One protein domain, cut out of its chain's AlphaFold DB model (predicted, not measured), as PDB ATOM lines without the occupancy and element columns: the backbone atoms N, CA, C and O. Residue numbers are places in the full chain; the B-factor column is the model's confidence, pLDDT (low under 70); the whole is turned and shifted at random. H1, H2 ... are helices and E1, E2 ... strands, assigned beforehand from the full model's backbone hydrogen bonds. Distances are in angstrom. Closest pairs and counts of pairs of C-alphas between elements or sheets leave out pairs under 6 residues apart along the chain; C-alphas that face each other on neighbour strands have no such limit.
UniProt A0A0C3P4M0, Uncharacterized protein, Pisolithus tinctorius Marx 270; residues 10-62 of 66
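AT A GLANCE: This is residues 10 to 62 of the 66 residues of an uncharacterized protein of Pisolithus tinctorius Marx 270 (UniProt A0A0C3P4M0). The model is an open zigzag without a packed core: a small strand-edged loop, residues 10 to 22, lies at one end, helix H1 follows, the link after H1 folds back, and helix H2 sticks out at the other end with residues 48 to 61. The printed part has 53 residues, with one named strand and two named helices in the order E1, H1, H2; its class is mostly helix. It is loose, with a radius of gyration of the C-alphas of 14.3 A, and only just elongated, spanning 41 by 26 by 15 A.

IN THESE COORDINATES: Start at Ala 10, and find E1 at residues 17 to 22, beginning at C-alpha 17 at (172.272, 189.398, 182.781). H1 covers residues 25 to 38; from C-alpha 25 at (185.858, 194.008, 190.214) it runs 20.0 A to C-alpha 38. H2 covers residues 47 to 61 and runs 21.0 A to C-alpha 61 at (186.107, 177.704, 214.457).

HOW THE PARTS SIT: Look first at residues 10 to 11, which pair antiparallel with residues 17 to 18 of E1; E1 pairs with no named strand. E1 is apart from H1 and from H2. At Gln 29 and Met 47 you find the closest C-alphas of H1 and H2, 7.0 A apart; the helices are close but not clearly touching. They run the same way at a steep tilt of 64 degrees. In H1 and H2 every O i to N i+4 pair is within hydrogen-bond range.

THE WHOLE: The two C-alphas farthest apart are those of Asn 14 and Met 60, at 41.9 A. Residues 48 to 62, of which 48 to 61 belong to H2, stand free. The link from E1 to H1 is tight, and that from H1 to H2 is short, with 8 residues. The printed part has no cut, its mean pLDDT is 93.1, and no printed residue is under 70.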
ATOM      1  N   ALA A  10     178.069 189.853 184.098       92.69
ATOM      2  CA  ALA A  10     177.755 191.251 184.340       92.69
ATOM      3  C   ALA A  10     176.238 191.483 184.286       92.69
ATOM      4  O   ALA A  10     175.530 190.911 183.456       92.69
ATOM      5  N   ILE A  11     175.751 192.381 185.139       90.81
ATOM      6  CA  ILE A  11     174.356 192.825 185.143       90.81
ATOM      7  C   ILE A  11     174.298 194.168 184.414       90.81
ATOM      8  O   ILE A  11     175.014 195.111 184.765       90.81
ATOM      9  N   GLY A  12     173.488 194.246 183.360       88.44
ATOM     10  CA  GLY A  12     173.219 195.493 182.654       88.44
ATOM     11  C   GLY A  12     172.483 196.496 183.540       88.44
ATOM     12  O   GLY A  12     171.834 196.132 184.514       88.44
ATOM     13  N   VAL A  13     172.523 197.777 183.170       85.00
ATOM     14  CA  VAL A  13     171.808 198.853 183.889       85.00
ATOM     15  C   VAL A  13     170.290 198.636 183.964       85.00
ATOM     16  O   VAL A  13     169.621 199.191 184.823       85.00
ATOM     17  N   ASN A  14     169.753 197.809 183.070       90.44
ATOM     18  CA  ASN A  14     168.360 197.379 183.013       90.44
ATOM     19  C   ASN A  14     168.071 196.116 183.851       90.44
ATOM     20  O   ASN A  14     166.986 195.556 183.741       90.44
ATOM     21  N   GLY A  15     169.039 195.626 184.632       86.56
ATOM     22  CA  GLY A  15     168.913 194.400 185.423       86.56
ATOM     23  C   GLY A  15     169.053 193.103 184.618       86.56
ATOM     24  O   GLY A  15     168.912 192.022 185.182       86.56
ATOM     25  N   VAL A  16     169.341 193.179 183.315       92.62
ATOM     26  CA  VAL A  16     169.467 191.994 182.455       92.62
ATOM     27  C   VAL A  16     170.884 191.426 182.540       92.62
ATOM     28  O   VAL A  16     171.864 192.157 182.377       92.62
ATOM     29  N   LEU A  17     170.996 190.117 182.771       91.19
ATOM     30  CA  LEU A  17     172.272 189.398 182.781       91.19
ATOM     31  C   LEU A  17     172.913 189.406 181.387       91.19
ATOM     32  O   LEU A  17     172.229 189.232 180.380       91.19
ATOM     33  N   GLN A  18     174.233 189.575 181.334       91.81
ATOM     34  CA  GLN A  18     175.042 189.524 180.115       91.81
ATOM     35  C   GLN A  18     176.010 188.334 180.202       91.81
ATOM     36  O   GLN A  18     177.140 188.513 180.664       91.81
ATOM     37  N   PRO A  19     175.594 187.122 179.782       89.00
ATOM     38  CA  PRO A  19     176.327 185.878 180.035       89.00
ATOM     39  C   PRO A  19     177.782 185.885 179.549       89.00
ATOM     40  O   PRO A  19     178.679 185.470 180.277       89.00
ATOM     41  N   GLY A  20     178.038 186.454 178.368       90.38
ATOM     42  CA  GLY A  20     179.379 186.554 177.778       90.38
ATOM     43  C   GLY A  20     180.255 187.686 178.328       90.38
ATOM     44  O   GLY A  20     181.322 187.952 177.774       90.38
ATOM     45  N   LYS A  21     179.820 188.396 179.377       90.06
ATOM     46  CA  LYS A  21     180.578 189.491 179.990       90.06
ATOM     47  C   LYS A  21     180.858 189.187 181.455       90.06
ATOM     48  O   LYS A  21     179.937 188.952 182.228       90.06
ATOM     49  N   LEU A  22     182.128 189.261 181.842       91.88
ATOM     50  CA  LEU A  22     182.547 189.073 183.227       91.88
ATOM     51  C   LEU A  22     182.075 190.245 184.099       91.88
ATOM     52  O   LEU A  22     182.165 191.413 183.702       91.88
ATOM     53  N   LEU A  23     181.604 189.930 185.303       92.94
ATOM     54  CA  LEU A  23     181.332 190.926 186.332       92.94
ATOM     55  C   LEU A  23     182.616 191.688 186.713       92.94
ATOM     56  O   LEU A  23     183.644 191.087 187.015       92.94
ATOM     57  N   SER A  24     182.558 193.022 186.707       91.75
ATOM     58  CA  SER A  24     183.724 193.851 187.037       91.75
ATOM     59  C   SER A  24     184.046 193.816 188.531       91.75
ATOM     60  O   SER A  24     183.142 193.875 189.365       91.75
ATOM     61  N   HIS A  25     185.341 193.833 188.856       91.50
ATOM     62  CA  HIS A  25     185.858 194.008 190.214       91.50
ATOM     63  C   HIS A  25     185.246 195.240 190.905       91.50
ATOM     64  O   HIS A  25     184.799 195.157 192.046       91.50
ATOM     65  N   ASP A  26     185.155 196.366 190.193       93.38
ATOM     66  CA  ASP A  26     184.615 197.620 190.736       93.38
ATOM     67  C   ASP A  26     183.125 197.516 191.069       93.38
ATOM     68  O   ASP A  26     182.652 198.127 192.025       93.38
ATOM     69  N   MET A  27     182.381 196.708 190.304       93.00
ATOM     70  CA  MET A  27     180.964 196.462 190.575       93.00
ATOM     71  C   MET A  27     180.796 195.676 191.876       93.00
ATOM     72  O   MET A  27     179.958 196.027 192.700       93.00
ATOM     73  N   VAL A  28     181.626 194.649 192.082       93.31
ATOM     74  CA  VAL A  28     181.614 193.868 193.326       93.31
ATOM     75  C   VAL A  28     181.996 194.743 194.518       93.31
ATOM     76  O   VAL A  28     181.319 194.692 195.542       93.31
ATOM     77  N   GLN A  29     183.029 195.581 194.385       95.81
ATOM     78  CA  GLN A  29     183.432 196.502 195.450       95.81
ATOM     79  C   GLN A  29     182.307 197.485 195.797       95.81
ATOM     80  O   GLN A  29     181.987 197.656 196.970       95.81
ATOM     81  N   LYS A  30     181.636 198.050 194.787       94.94
ATOM     82  CA  LYS A  30     180.494 198.943 194.998       94.94
ATOM     83  C   LYS A  30     179.349 198.253 195.749       94.94
ATOM     84  O   LYS A  30     178.788 198.840 196.668       94.94
ATOM     85  N   TRP A  31     179.017 197.009 195.398       94.50
ATOM     86  CA  TRP A  31     177.980 196.247 196.108       94.50
ATOM     87  C   TRP A  31     178.366 195.919 197.550       94.50
ATOM     88  O   TRP A  31     177.503 195.924 198.429       94.50
ATOM     89  N   ILE A  32     179.649 195.659 197.813       95.94
ATOM     90  CA  ILE A  32     180.158 195.504 199.180       95.94
ATOM     91  C   ILE A  32     179.950 196.807 199.956       95.94
ATOM     92  O   ILE A  32     179.388 196.768 201.049       95.94
ATOM     93  N   ASP A  33     180.339 197.949 199.390       96.19
ATOM     94  CA  ASP A  33     180.210 199.252 200.051       96.19
ATOM     95  C   ASP A  33     178.739 199.589 200.355       96.19
ATOM     96  O   ASP A  33     178.414 200.003 201.470       96.19
ATOM     97  N   GLU A  34     177.834 199.342 199.402       96.06
ATOM     98  CA  GLU A  34     176.386 199.514 199.579       96.06
ATOM     99  C   GLU A  34     175.830 198.604 200.683       96.06
ATOM    100  O   GLU A  34     175.076 199.060 201.546       96.06
ATOM    101  N   GLY A  35     176.226 197.328 200.699       95.75
ATOM    102  CA  GLY A  35     175.795 196.373 201.720       95.75
ATOM    103  C   GLY A  35     176.297 196.733 203.121       95.75
ATOM    104  O   GLY A  35     175.540 196.672 204.090       95.75
ATOM    105  N   VAL A  36     177.554 197.157 203.235       96.56
ATOM    106  CA  VAL A  36     178.188 197.570 204.497       96.56
ATOM    107  C   VAL A  36     177.546 198.847 205.043       96.56
ATOM    108  O   VAL A  36     177.243 198.916 206.239       96.56
ATOM    109  N   ALA A  37     177.278 199.823 204.170       96.44
ATOM    110  CA  ALA A  37     176.557 201.039 204.528       96.44
ATOM    111  C   ALA A  37     175.120 200.731 204.977       96.44
ATOM    112  O   ALA A  37     174.688 201.218 206.023       96.44
ATOM    113  N   GLY A  38     174.403 199.873 204.243       97.12
ATOM    114  CA  GLY A  38     173.052 199.433 204.602       97.12
ATOM    115  C   GLY A  38     172.990 198.657 205.923       97.12
ATOM    116  O   GLY A  38     171.999 198.748 206.645       97.12
ATOM    117  N   ALA A  39     174.063 197.948 206.278       96.62
ATOM    118  CA  ALA A  39     174.204 197.260 207.560       96.62
ATOM    119  C   ALA A  39     174.625 198.186 208.720       96.62
ATOM    120  O   ALA A  39     174.692 197.735 209.865       96.62
ATOM    121  N   GLY A  40     174.933 199.461 208.454       97.00
ATOM    122  CA  GLY A  40     175.369 200.419 209.474       97.00
ATOM    123  C   GLY A  40     176.745 200.112 210.070       97.00
ATOM    124  O   GLY A  40     177.033 200.520 211.195       97.00
ATOM    125  N   ILE A  41     177.600 199.376 209.352       95.88
ATOM    126  CA  ILE A  41     178.929 199.008 209.845       95.88
ATOM    127  C   ILE A  41     179.896 200.171 209.562       95.88
ATOM    128  O   ILE A  41     180.122 200.503 208.401       95.88
ATOM    129  N   PRO A  42     180.524 200.784 210.584       93.94
ATOM    130  CA  PRO A  42     181.355 201.979 210.412       93.94
ATOM    131  C   PRO A  42     182.785 201.625 209.964       93.94
ATOM    132  O   PRO A  42     183.768 202.056 210.570       93.94
ATOM    133  N   ARG A  43     182.920 200.769 208.946       93.31
ATOM    134  CA  ARG A  43     184.202 200.328 208.373       93.31
ATOM    135  C   ARG A  43     184.061 200.129 206.872       93.31
ATOM    136  O   ARG A  43     182.965 199.897 206.389       93.31
ATOM    137  N   THR A  44     185.174 200.171 206.155       93.19
ATOM    138  CA  THR A  44     185.239 199.776 204.746       93.19
ATOM    139  C   THR A  44     185.779 198.355 204.639       93.19
ATOM    140  O   THR A  44     186.651 197.949 205.411       93.19
ATOM    141  N   PHE A  45     185.260 197.591 203.684       95.00
ATOM    142  CA  PHE A  45     185.715 196.231 203.416       95.00
ATOM    143  C   PHE A  45     186.053 196.100 201.945       95.00
ATOM    144  O   PHE A  45     185.303 196.551 201.091       95.00
ATOM    145  N   SER A  46     187.170 195.447 201.648       95.25
ATOM    146  CA  SER A  46     187.482 195.012 200.291       95.25
ATOM    147  C   SER A  46     187.210 193.522 200.142       95.25
ATOM    148  O   SER A  46     187.089 192.797 201.134       95.25
ATOM    149  N   MET A  47     187.194 193.025 198.907       93.62
ATOM    150  CA  MET A  47     187.144 191.577 198.663       93.62
ATOM    151  C   MET A  47     188.248 190.815 199.414       93.62
ATOM    152  O   MET A  47     188.003 189.726 199.933       93.62
ATOM    153  N   HIS A  48     189.436 191.413 199.562       94.81
ATOM    154  CA  HIS A  48     190.533 190.817 200.322       94.81
ATOM    155  C   HIS A  48     190.177 190.607 201.805       94.81
ATOM    156  O   HIS A  48     190.540 189.579 202.381       94.81
ATOM    157  N   CYS A  49     189.408 191.519 202.412       95.50
ATOM    158  CA  CYS A  49     188.944 191.380 203.793       95.50
ATOM    159  C   CYS A  49     188.061 190.141 203.983       95.50
ATOM    160  O   CYS A  49     188.180 189.466 205.002       95.50
ATOM    161  N   TYR A  50     187.213 189.808 203.006       91.50
ATOM    162  CA  TYR A  50     186.358 188.619 203.074       91.50
ATOM    163  C   TYR A  50     187.148 187.324 202.889       91.50
ATOM    164  O   TYR A  50     186.903 186.355 203.610       91.50
ATOM    165  N   CYS A  51     188.138 187.302 201.989       92.56
ATOM    166  CA  CYS A  51     189.042 186.156 201.857       92.56
ATOM    167  C   CYS A  51     189.798 185.898 203.166       92.56
ATOM    168  O   CYS A  51     189.850 184.762 203.644       92.56
ATOM    169  N   TRP A  52     190.355 186.955 203.760       95.31
ATOM    170  CA  TRP A  52     191.141 186.815 204.977       95.31
ATOM    171  C   TRP A  52     190.273 186.495 206.196       95.31
ATOM    172  O   TRP A  52     190.591 185.572 206.942       95.31
ATOM    173  N   GLY A  53     189.131 187.169 206.346       94.00
ATOM    174  CA  GLY A  53     188.163 186.896 207.407       94.00
ATOM    175  C   GLY A  53     187.600 185.474 207.342       94.00
ATOM    176  O   GLY A  53     187.466 184.824 208.376       94.00
ATOM    177  N   GLY A  54     187.350 184.943 206.142       92.94
ATOM    178  CA  GLY A  54     186.942 183.547 205.957       92.94
ATOM    179  C   GLY A  54     188.031 182.548 206.364       92.94
ATOM    180  O   GLY A  54     187.737 181.556 207.033       92.94
ATOM    181  N   ALA A  55     189.293 182.818 206.014       93.31
ATOM    182  CA  ALA A  55     190.420 182.000 206.461       93.31
ATOM    183  C   ALA A  55     190.568 182.044 207.989       93.31
ATOM    184  O   ALA A  55     190.644 180.996 208.629       93.31
ATOM    185  N   GLN A  56     190.529 183.242 208.581       94.69
ATOM    186  CA  GLN A  56     190.578 183.438 210.028       94.69
ATOM    187  C   GLN A  56     189.438 182.694 210.732       94.69
ATOM    188  O   GLN A  56     189.686 181.985 211.706       94.69
ATOM    189  N   TYR A  57     188.212 182.790 210.214       93.00
ATOM    190  CA  TYR A  57     187.064 182.066 210.753       93.00
ATOM    191  C   TYR A  57     187.305 180.553 210.752       93.00
ATOM    192  O   TYR A  57     187.082 179.895 211.766       93.00
ATOM    193  N   ARG A  58     187.825 179.992 209.653       90.56
ATOM    194  CA  ARG A  58     188.157 178.562 209.600       90.56
ATOM    195  C   ARG A  58     189.219 178.184 210.630       90.56
ATOM    196  O   ARG A  58     189.035 177.198 211.324       90.56
ATOM    197  N   PHE A  59     190.283 178.970 210.788       89.50
ATOM    198  CA  PHE A  59     191.302 178.680 211.804       89.50
ATOM    199  C   PHE A  59     190.768 178.743 213.237       89.50
ATOM    200  O   PHE A  59     191.236 178.000 214.093       89.50
ATOM    201  N   MET A  60     189.815 179.632 213.506       94.44
ATOM    202  CA  MET A  60     189.269 179.819 214.850       94.44
ATOM    203  C   MET A  60     188.164 178.818 215.197       94.44
ATOM    204  O   MET A  60     188.012 178.474 216.366       94.44
ATOM    205  N   TYR A  61     187.380 178.384 214.207       91.56
ATOM    206  CA  TYR A  61     186.107 177.704 214.457       91.56
ATOM    207  C   TYR A  61     185.908 176.401 213.673       91.56
ATOM    208  O   TYR A  61     184.962 175.676 213.978       91.56
ATOM    209  N   ALA A  62     186.745 176.073 212.680       88.94
ATOM    210  CA  ALA A  62     186.626 174.789 211.990       88.94
ATOM    211  C   ALA A  62     187.146 173.643 212.879       88.94
ATOM    212  O   ALA A  62     188.161 173.804 213.564       88.94
TER     213      ALA A  62